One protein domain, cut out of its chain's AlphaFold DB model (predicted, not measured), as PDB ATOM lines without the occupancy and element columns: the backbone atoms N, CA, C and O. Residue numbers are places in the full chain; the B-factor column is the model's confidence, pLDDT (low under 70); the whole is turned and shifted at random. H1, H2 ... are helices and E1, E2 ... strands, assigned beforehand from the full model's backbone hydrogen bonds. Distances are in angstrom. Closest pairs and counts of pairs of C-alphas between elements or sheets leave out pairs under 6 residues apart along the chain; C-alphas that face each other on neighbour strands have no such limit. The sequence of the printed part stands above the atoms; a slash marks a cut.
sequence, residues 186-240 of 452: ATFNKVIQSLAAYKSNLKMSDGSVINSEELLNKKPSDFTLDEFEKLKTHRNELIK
ATOM      1  N   ALA A 186     -20.210 -35.032 -48.144       89.88
ATOM      2  CA  ALA A 186     -19.461 -34.249 -47.166       89.88
ATOM      3  C   ALA A 186     -18.470 -35.121 -46.377       89.88
ATOM      4  O   ALA A 186     -17.331 -34.711 -46.121       89.88
ATOM      5  N   THR A 187     -18.885 -36.328 -45.995       91.50
ATOM      6  CA  THR A 187     -18.038 -37.322 -45.328       91.50
ATOM      7  C   THR A 187     -16.946 -37.825 -46.262       91.50
ATOM      8  O   THR A 187     -15.780 -37.867 -45.859       91.50
ATOM      9  N   PHE A 188     -17.295 -38.132 -47.511       95.06
ATOM     10  CA  PHE A 188     -16.345 -38.511 -48.551       95.06
ATOM     11  C   PHE A 188     -15.235 -37.471 -48.703       95.06
ATOM     12  O   PHE A 188     -14.060 -37.781 -48.489       95.06
ATOM     13  N   ASN A 189     -15.606 -36.213 -48.944       93.69
ATOM     14  CA  ASN A 189     -14.654 -35.124 -49.157       93.69
ATOM     15  C   ASN A 189     -13.705 -34.932 -47.965       93.69
ATOM     16  O   ASN A 189     -12.504 -34.737 -48.159       93.69
ATOM     17  N   LYS A 190     -14.194 -35.060 -46.723       93.56
ATOM     18  CA  LYS A 190     -13.347 -34.981 -45.517       93.56
ATOM     19  C   LYS A 190     -12.313 -36.105 -45.448       93.56
ATOM     20  O   LYS A 190     -11.162 -35.855 -45.085       93.56
ATOM     21  N   VAL A 191     -12.715 -37.338 -45.753       93.25
ATOM     22  CA  VAL A 191     -11.815 -38.504 -45.724       93.25
ATOM     23  C   VAL A 191     -10.754 -38.370 -46.809       93.25
ATOM     24  O   VAL A 191      -9.565 -38.489 -46.505       93.25
ATOM     25  N   ILE A 192     -11.165 -38.044 -48.035       96.56
ATOM     26  CA  ILE A 192     -10.260 -37.883 -49.175       96.56
ATOM     27  C   ILE A 192      -9.252 -36.757 -48.936       96.56
ATOM     28  O   ILE A 192      -8.052 -36.988 -49.068       96.56
ATOM     29  N   GLN A 193      -9.693 -35.571 -48.504       95.00
ATOM     30  CA  GLN A 193      -8.784 -34.456 -48.198       95.00
ATOM     31  C   GLN A 193      -7.780 -34.824 -47.099       95.00
ATOM     32  O   GLN A 193      -6.595 -34.501 -47.196       95.00
ATOM     33  N   SER A 194      -8.240 -35.532 -46.064       93.88
ATOM     34  CA  SER A 194      -7.382 -35.981 -44.968       93.88
ATOM     35  C   SER A 194      -6.319 -36.981 -45.427       93.88
ATOM     36  O   SER A 194      -5.212 -36.934 -44.903       93.88
ATOM     37  N   LEU A 195      -6.643 -37.887 -46.353       95.44
ATOM     38  CA  LEU A 195      -5.695 -38.860 -46.909       95.44
ATOM     39  C   LEU A 195      -4.721 -38.208 -47.895       95.44
ATOM     40  O   LEU A 195      -3.514 -38.449 -47.821       95.44
ATOM     41  N   ALA A 196      -5.229 -37.357 -48.787       96.25
ATOM     42  CA  ALA A 196      -4.435 -36.666 -49.799       96.25
ATOM     43  C   ALA A 196      -3.334 -35.795 -49.180       96.25
ATOM     44  O   ALA A 196      -2.229 -35.722 -49.710       96.25
ATOM     45  N   ALA A 197      -3.587 -35.207 -48.007       94.94
ATOM     46  CA  ALA A 197      -2.605 -34.392 -47.297       94.94
ATOM     47  C   ALA A 197      -1.304 -35.142 -46.932       94.94
ATOM     48  O   ALA A 197      -0.263 -34.502 -46.785       94.94
ATOM     49  N   TYR A 198      -1.342 -36.474 -46.802       95.12
ATOM     50  CA  TYR A 198      -0.148 -37.286 -46.528       95.12
ATOM     51  C   TYR A 198       0.714 -37.539 -47.766       95.12
ATOM     52  O   TYR A 198       1.902 -37.799 -47.614       95.12
ATOM     53  N   LYS A 199       0.152 -37.454 -48.981       94.62
ATOM     54  CA  LYS A 199       0.863 -37.716 -50.248       94.62
ATOM     55  C   LYS A 199       1.598 -39.062 -50.299       94.62
ATOM     56  O   LYS A 199       2.629 -39.199 -50.959       94.62
ATOM     57  N   SER A 200       1.088 -40.060 -49.584       92.38
ATOM     58  CA  SER A 200       1.715 -41.375 -49.449       92.38
ATOM     59  C   SER A 200       0.956 -42.439 -50.222       92.38
ATOM     60  O   SER A 200      -0.218 -42.269 -50.543       92.38
ATOM     61  N   ASN A 201       1.606 -43.570 -50.477       94.75
ATOM     62  CA  ASN A 201       0.974 -44.653 -51.218       94.75
ATOM     63  C   ASN A 201      -0.071 -45.404 -50.381       94.75
ATOM     64  O   ASN A 201       0.115 -45.620 -49.181       94.75
ATOM     65  N   LEU A 202      -1.152 -45.825 -51.038       91.38
ATOM     66  CA  LEU A 202      -2.236 -46.632 -50.477       91.38
ATOM     67  C   LEU A 202      -2.480 -47.859 -51.358       91.38
ATOM     68  O   LEU A 202      -2.416 -47.769 -52.584       91.38
ATOM     69  N   LYS A 203      -2.776 -48.999 -50.727       87.31
ATOM     70  CA  LYS A 203      -3.217 -50.215 -51.417       87.31
ATOM     71  C   LYS A 203      -4.735 -50.167 -51.564       87.31
ATOM     72  O   LYS A 203      -5.439 -50.055 -50.564       87.31
ATOM     73  N   MET A 204      -5.226 -50.265 -52.789       85.69
ATOM     74  CA  MET A 204      -6.655 -50.305 -53.087       85.69
ATOM     75  C   MET A 204      -7.190 -51.741 -53.009       85.69
ATOM     76  O   MET A 204      -6.415 -52.703 -53.017       85.69
ATOM     77  N   SER A 205      -8.517 -51.899 -52.933       82.31
ATOM     78  CA  SER A 205      -9.169 -53.218 -52.841       82.31
ATOM     79  C   SER A 205      -8.906 -54.112 -54.051       82.31
ATOM     80  O   SER A 205      -8.808 -55.321 -53.888       82.31
ATOM     81  N   ASP A 206      -8.737 -53.532 -55.239       82.06
ATOM     82  CA  ASP A 206      -8.381 -54.242 -56.476       82.06
ATOM     83  C   ASP A 206      -6.893 -54.647 -56.542       82.06
ATOM     84  O   ASP A 206      -6.416 -55.185 -57.540       82.06
ATOM     85  N   GLY A 207      -6.127 -54.360 -55.488       81.25
ATOM     86  CA  GLY A 207      -4.701 -54.621 -55.420       81.25
ATOM     87  C   GLY A 207      -3.831 -53.566 -56.108       81.25
ATOM     88  O   GLY A 207      -2.603 -53.681 -56.051       81.25
ATOM     89  N   SER A 208      -4.398 -52.522 -56.709       87.19
ATOM     90  CA  SER A 208      -3.610 -51.405 -57.232       87.19
ATOM     91  C   SER A 208      -2.983 -50.583 -56.098       87.19
ATOM     92  O   SER A 208      -3.411 -50.633 -54.941       87.19
ATOM     93  N   VAL A 209      -1.904 -49.861 -56.408       89.88
ATOM     94  CA  VAL A 209      -1.263 -48.921 -55.480       89.88
ATOM     95  C   VAL A 209      -1.331 -47.536 -56.095       89.88
ATOM     96  O   VAL A 209      -0.785 -47.337 -57.180       89.88
ATOM     97  N   ILE A 210      -1.958 -46.599 -55.388       92.94
ATOM     98  CA  ILE A 210      -2.096 -45.200 -55.813       92.94
ATOM     99  C   ILE A 210      -1.368 -44.277 -54.840       92.94
ATOM    100  O   ILE A 210      -1.220 -44.616 -53.660       92.94
ATOM    101  N   ASN A 211      -0.966 -43.094 -55.300       94.88
ATOM    102  CA  ASN A 211      -0.642 -42.007 -54.385       94.88
ATOM    103  C   ASN A 211      -1.942 -41.421 -53.806       94.88
ATOM    104  O   ASN A 211      -2.918 -41.231 -54.532       94.88
ATOM    105  N   SER A 212      -1.978 -41.109 -52.509       95.12
ATOM    106  CA  SER A 212      -3.197 -40.604 -51.868       95.12
ATOM    107  C   SER A 212      -3.696 -39.267 -52.433       95.12
ATOM    108  O   SER A 212      -4.886 -38.983 -52.306       95.12
ATOM    109  N   GLU A 213      -2.851 -38.465 -53.094       95.81
ATOM    110  CA  GLU A 213      -3.284 -37.251 -53.806       95.81
ATOM    111  C   GLU A 213      -4.207 -37.568 -54.992       95.81
ATOM    112  O   GLU A 213      -5.091 -36.774 -55.310       95.81
ATOM    113  N   GLU A 214      -4.077 -38.747 -55.609       96.19
ATOM    114  CA  GLU A 214      -4.921 -39.159 -56.738       96.19
ATOM    115  C   GLU A 214      -6.392 -39.331 -56.338       96.19
ATOM    116  O   GLU A 214      -7.284 -39.210 -57.182       96.19
ATOM    117  N   LEU A 215      -6.667 -39.548 -55.045       96.00
ATOM    118  CA  LEU A 215      -8.027 -39.635 -54.517       96.00
ATOM    119  C   LEU A 215      -8.808 -38.322 -54.677       96.00
ATOM    120  O   LEU A 215     -10.034 -38.365 -54.743       96.00
ATOM    121  N   LEU A 216      -8.131 -37.172 -54.790       96.81
ATOM    122  CA  LEU A 216      -8.779 -35.871 -55.019       96.81
ATOM    123  C   LEU A 216      -9.547 -35.815 -56.348       96.81
ATOM    124  O   LEU A 216     -10.436 -34.982 -56.502       96.81
ATOM    125  N   ASN A 217      -9.224 -36.705 -57.290       96.31
ATOM    126  CA  ASN A 217      -9.891 -36.802 -58.587       96.31
ATOM    127  C   ASN A 217     -11.072 -37.789 -58.585       96.31
ATOM    128  O   ASN A 217     -11.676 -38.014 -59.634       96.31
ATOM    129  N   LYS A 218     -11.372 -38.410 -57.439       95.12
ATOM    130  CA  LYS A 218     -12.419 -39.425 -57.296       95.12
ATOM    131  C   LYS A 218     -13.696 -38.840 -56.703       95.12
ATOM    132  O   LYS A 218     -13.677 -37.808 -56.034       95.12
ATOM    133  N   LYS A 219     -14.811 -39.523 -56.936       95.25
ATOM    134  CA  LYS A 219     -16.151 -39.169 -56.452       95.25
ATOM    135  C   LYS A 219     -16.730 -40.291 -55.587       95.25
ATOM    136  O   LYS A 219     -16.300 -41.435 -55.726       95.25
ATOM    137  N   PRO A 220     -17.753 -40.017 -54.756       95.00
ATOM    138  CA  PRO A 220     -18.414 -41.053 -53.960       95.00
ATOM    139  C   PRO A 220     -18.939 -42.242 -54.780       95.00
ATOM    140  O   PRO A 220     -19.015 -43.349 -54.266       95.00
ATOM    141  N   SER A 221     -19.315 -42.036 -56.046       92.75
ATOM    142  CA  SER A 221     -19.782 -43.096 -56.954       92.75
ATOM    143  C   SER A 221     -18.682 -44.052 -57.423       92.75
ATOM    144  O   SER A 221     -18.999 -45.103 -57.970       92.75
ATOM    145  N   ASP A 222     -17.410 -43.691 -57.242       92.62
ATOM    146  CA  ASP A 222     -16.269 -44.508 -57.670       92.62
ATOM    147  C   ASP A 222     -15.933 -45.617 -56.661       92.62
ATOM    148  O   ASP A 222     -15.003 -46.386 -56.894       92.62
ATOM    149  N   PHE A 223     -16.648 -45.675 -55.532       90.00
ATOM    150  CA  PHE A 223     -16.376 -46.597 -54.435       90.00
ATOM    151  C   PHE A 223     -17.641 -47.306 -53.972       90.00
ATOM    152  O   PHE A 223     -18.708 -46.708 -53.813       90.00
ATOM    153  N   THR A 224     -17.484 -48.581 -53.655       91.38
ATOM    154  CA  THR A 224     -18.414 -49.302 -52.787       91.38
ATOM    155  C   THR A 224     -18.300 -48.804 -51.341       91.38
ATOM    156  O   THR A 224     -17.305 -48.188 -50.943       91.38
ATOM    157  N   LEU A 225     -19.309 -49.102 -50.516       84.75
ATOM    158  CA  LEU A 225     -19.262 -48.796 -49.081       84.75
ATOM    159  C   LEU A 225     -18.047 -49.445 -48.407       84.75
ATOM    160  O   LEU A 225     -17.332 -48.766 -47.677       84.75
ATOM    161  N   ASP A 226     -17.765 -50.713 -48.707       85.44
ATOM    162  CA  ASP A 226     -16.643 -51.452 -48.115       85.44
ATOM    163  C   ASP A 226     -15.284 -50.845 -48.498       85.44
ATOM    164  O   ASP A 226     -14.385 -50.729 -47.660       85.44
ATOM    165  N   GLU A 227     -15.120 -50.396 -49.744       87.88
ATOM    166  CA  GLU A 227     -13.916 -49.676 -50.169       87.88
ATOM    167  C   GLU A 227     -13.755 -48.347 -49.432       87.88
ATOM    168  O   GLU A 227     -12.653 -48.006 -48.990       87.88
ATOM    169  N   PHE A 228     -14.849 -47.613 -49.239       90.06
ATOM    170  CA  PHE A 228     -14.813 -46.365 -48.490       90.06
ATOM    171  C   PHE A 228     -14.535 -46.582 -46.990       90.06
ATOM    172  O   PHE A 228     -13.787 -45.809 -46.383       90.06
ATOM    173  N   GLU A 229     -15.045 -47.659 -46.382       86.06
ATOM    174  CA  GLU A 229     -14.687 -48.061 -45.012       86.06
ATOM    175  C   GLU A 229     -13.192 -48.389 -44.876       86.06
ATOM    176  O   GLU A 229     -12.550 -47.978 -43.899       86.06
ATOM    177  N   LYS A 230     -12.593 -49.048 -45.878       86.88
ATOM    178  CA  LYS A 230     -11.137 -49.277 -45.916       86.88
ATOM    179  C   LYS A 230     -10.363 -47.957 -45.976       86.88
ATOM    180  O   LYS A 230      -9.418 -47.776 -45.207       86.88
ATOM    181  N   LEU A 231     -10.796 -46.989 -46.791       89.56
ATOM    182  CA  LEU A 231     -10.186 -45.649 -46.821       89.56
ATOM    183  C   LEU A 231     -10.288 -44.934 -45.466       89.56
ATOM    184  O   LEU A 231      -9.318 -44.316 -45.016       89.56
ATOM    185  N   LYS A 232     -11.421 -45.049 -44.765       87.25
ATOM    186  CA  LYS A 232     -11.563 -44.510 -43.401       87.25
ATOM    187  C   LYS A 232     -10.623 -45.188 -42.411       87.25
ATOM    188  O   LYS A 232     -10.018 -44.499 -41.589       87.25
ATOM    189  N   THR A 233     -10.461 -46.505 -42.509       87.44
ATOM    190  CA  THR A 233      -9.499 -47.257 -41.693       87.44
ATOM    191  C   THR A 233      -8.079 -46.756 -41.937       87.44
ATOM    192  O   THR A 233      -7.403 -46.359 -40.989       87.44
ATOM    193  N   HIS A 234      -7.660 -46.646 -43.198       87.75
ATOM    194  CA  HIS A 234      -6.347 -46.107 -43.561       87.75
ATOM    195  C   HIS A 234      -6.127 -44.685 -43.044       87.75
ATOM    196  O   HIS A 234      -5.070 -44.369 -42.494       87.75
ATOM    197  N   ARG A 235      -7.148 -43.831 -43.144       91.44
ATOM    198  CA  ARG A 235      -7.103 -42.479 -42.586       91.44
ATOM    199  C   ARG A 235      -6.871 -42.523 -41.075       91.44
ATOM    200  O   ARG A 235      -6.004 -41.810 -40.580       91.44
ATOM    201  N   ASN A 236      -7.609 -43.357 -40.346       86.31
ATOM    202  CA  ASN A 236      -7.492 -43.476 -38.890       86.31
ATOM    203  C   ASN A 236      -6.134 -44.045 -38.444       86.31
ATOM    204  O   ASN A 236      -5.640 -43.694 -37.374       86.31
ATOM    205  N   GLU A 237      -5.496 -44.878 -39.262       87.56
ATOM    206  CA  GLU A 237      -4.118 -45.310 -39.018       87.56
ATOM    207  C   GLU A 237      -3.125 -44.154 -39.192       87.56
ATOM    208  O   GLU A 237      -2.178 -44.043 -38.410       87.56
ATOM    209  N   LEU A 238      -3.341 -43.295 -40.192       89.38
ATOM    210  CA  LEU A 238      -2.458 -42.177 -40.530       89.38
ATOM    211  C   LEU A 238      -2.562 -40.998 -39.557       89.38
ATOM    212  O   LEU A 238      -1.531 -40.414 -39.244       89.38
ATOM    213  N   ILE A 239      -3.749 -40.678 -39.016       89.81
ATOM    214  CA  ILE A 239      -3.953 -39.497 -38.139       89.81
ATOM    215  C   ILE A 239      -3.091 -39.468 -36.867       89.81
ATOM    216  O   ILE A 239      -2.999 -38.422 -36.227       89.81
ATOM    217  N   LYS A 240      -2.466 -40.587 -36.479       91.75
ATOM    218  CA  LYS A 240      -1.504 -40.613 -35.366       91.75
ATOM    219  C   LYS A 240      -0.172 -39.935 -35.710       91.75
ATOM    220  O   LYS A 240       0.581 -39.588 -34.804       91.75
TER     221      LYS A 240
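Overview. This is residues 186 to 240 of the 452 residues of the protein "Copper amine oxidase domain protein" of Desulfofarcimen acetoxidans (strain ATCC 49208 / DSM 771 / KCTC 5769 / VKM B-1644 / 5575) (UniProt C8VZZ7). Three helices and a small two-stranded hairpin make a compact body: H1 touches both other helices, meeting H2 near Ala 196 and Glu 213 and H3 near Leu 195 and Arg 235, and H1 and H3 draw together toward their last residues as a V. The hairpin of E1 and E2 sits at the edge, with the element centres farthest from the mean of the C-alphas. The printed part has 55 residues, with H1, E1, E2, H2 and H3 in that order, and the class is mostly helix; the sheet, order E1 - E2, is antiparallel. The radius of gyration of the C-alphas is 10.0 A, and the C-alphas span 26 by 26 by 19 A.

Along the chain. H1, residues 186 to 196, begins with C-alpha 186 at (-19.461, -34.249, -47.166) and is 15.4 A long. E1, residues 201 to 203, and E2, residues 209 to 211, follow. H2 is residues 212 to 217. H3, residues 225 to 238, is 20.0 A long and ends with C-alpha 238 at (-2.458, -42.177, -40.530).

Arrangement. H1 and H2 touch, the C-alphas of Ala 196 and Glu 213 closest at 4.2 A, at a steep tilt of 42 degrees, opposite ways. H1 and H3 touch, the C-alphas of Leu 195 and Arg 235 closest at 5.8 A, at a steep tilt of 47 degrees, the same way. H2 and H3 are apart. E1 and E2 form a hairpin; N 202 and O 210 are 2.9 A apart, within hydrogen-bond range. E1 and H3 are near each other; E2 and H3 are apart. Each O i to N i+4 pair is within range in H1 and H3; H2 has 0 of 2, but 3 of 3 O i to N i+3 pairs.

Size, cuts and confidence. The C-alphas of Ser 221 and Lys 240, the two farthest apart, are 28.4 A apart. The printed part has no cut and no long link. No printed residue is under 70 in pLDDT.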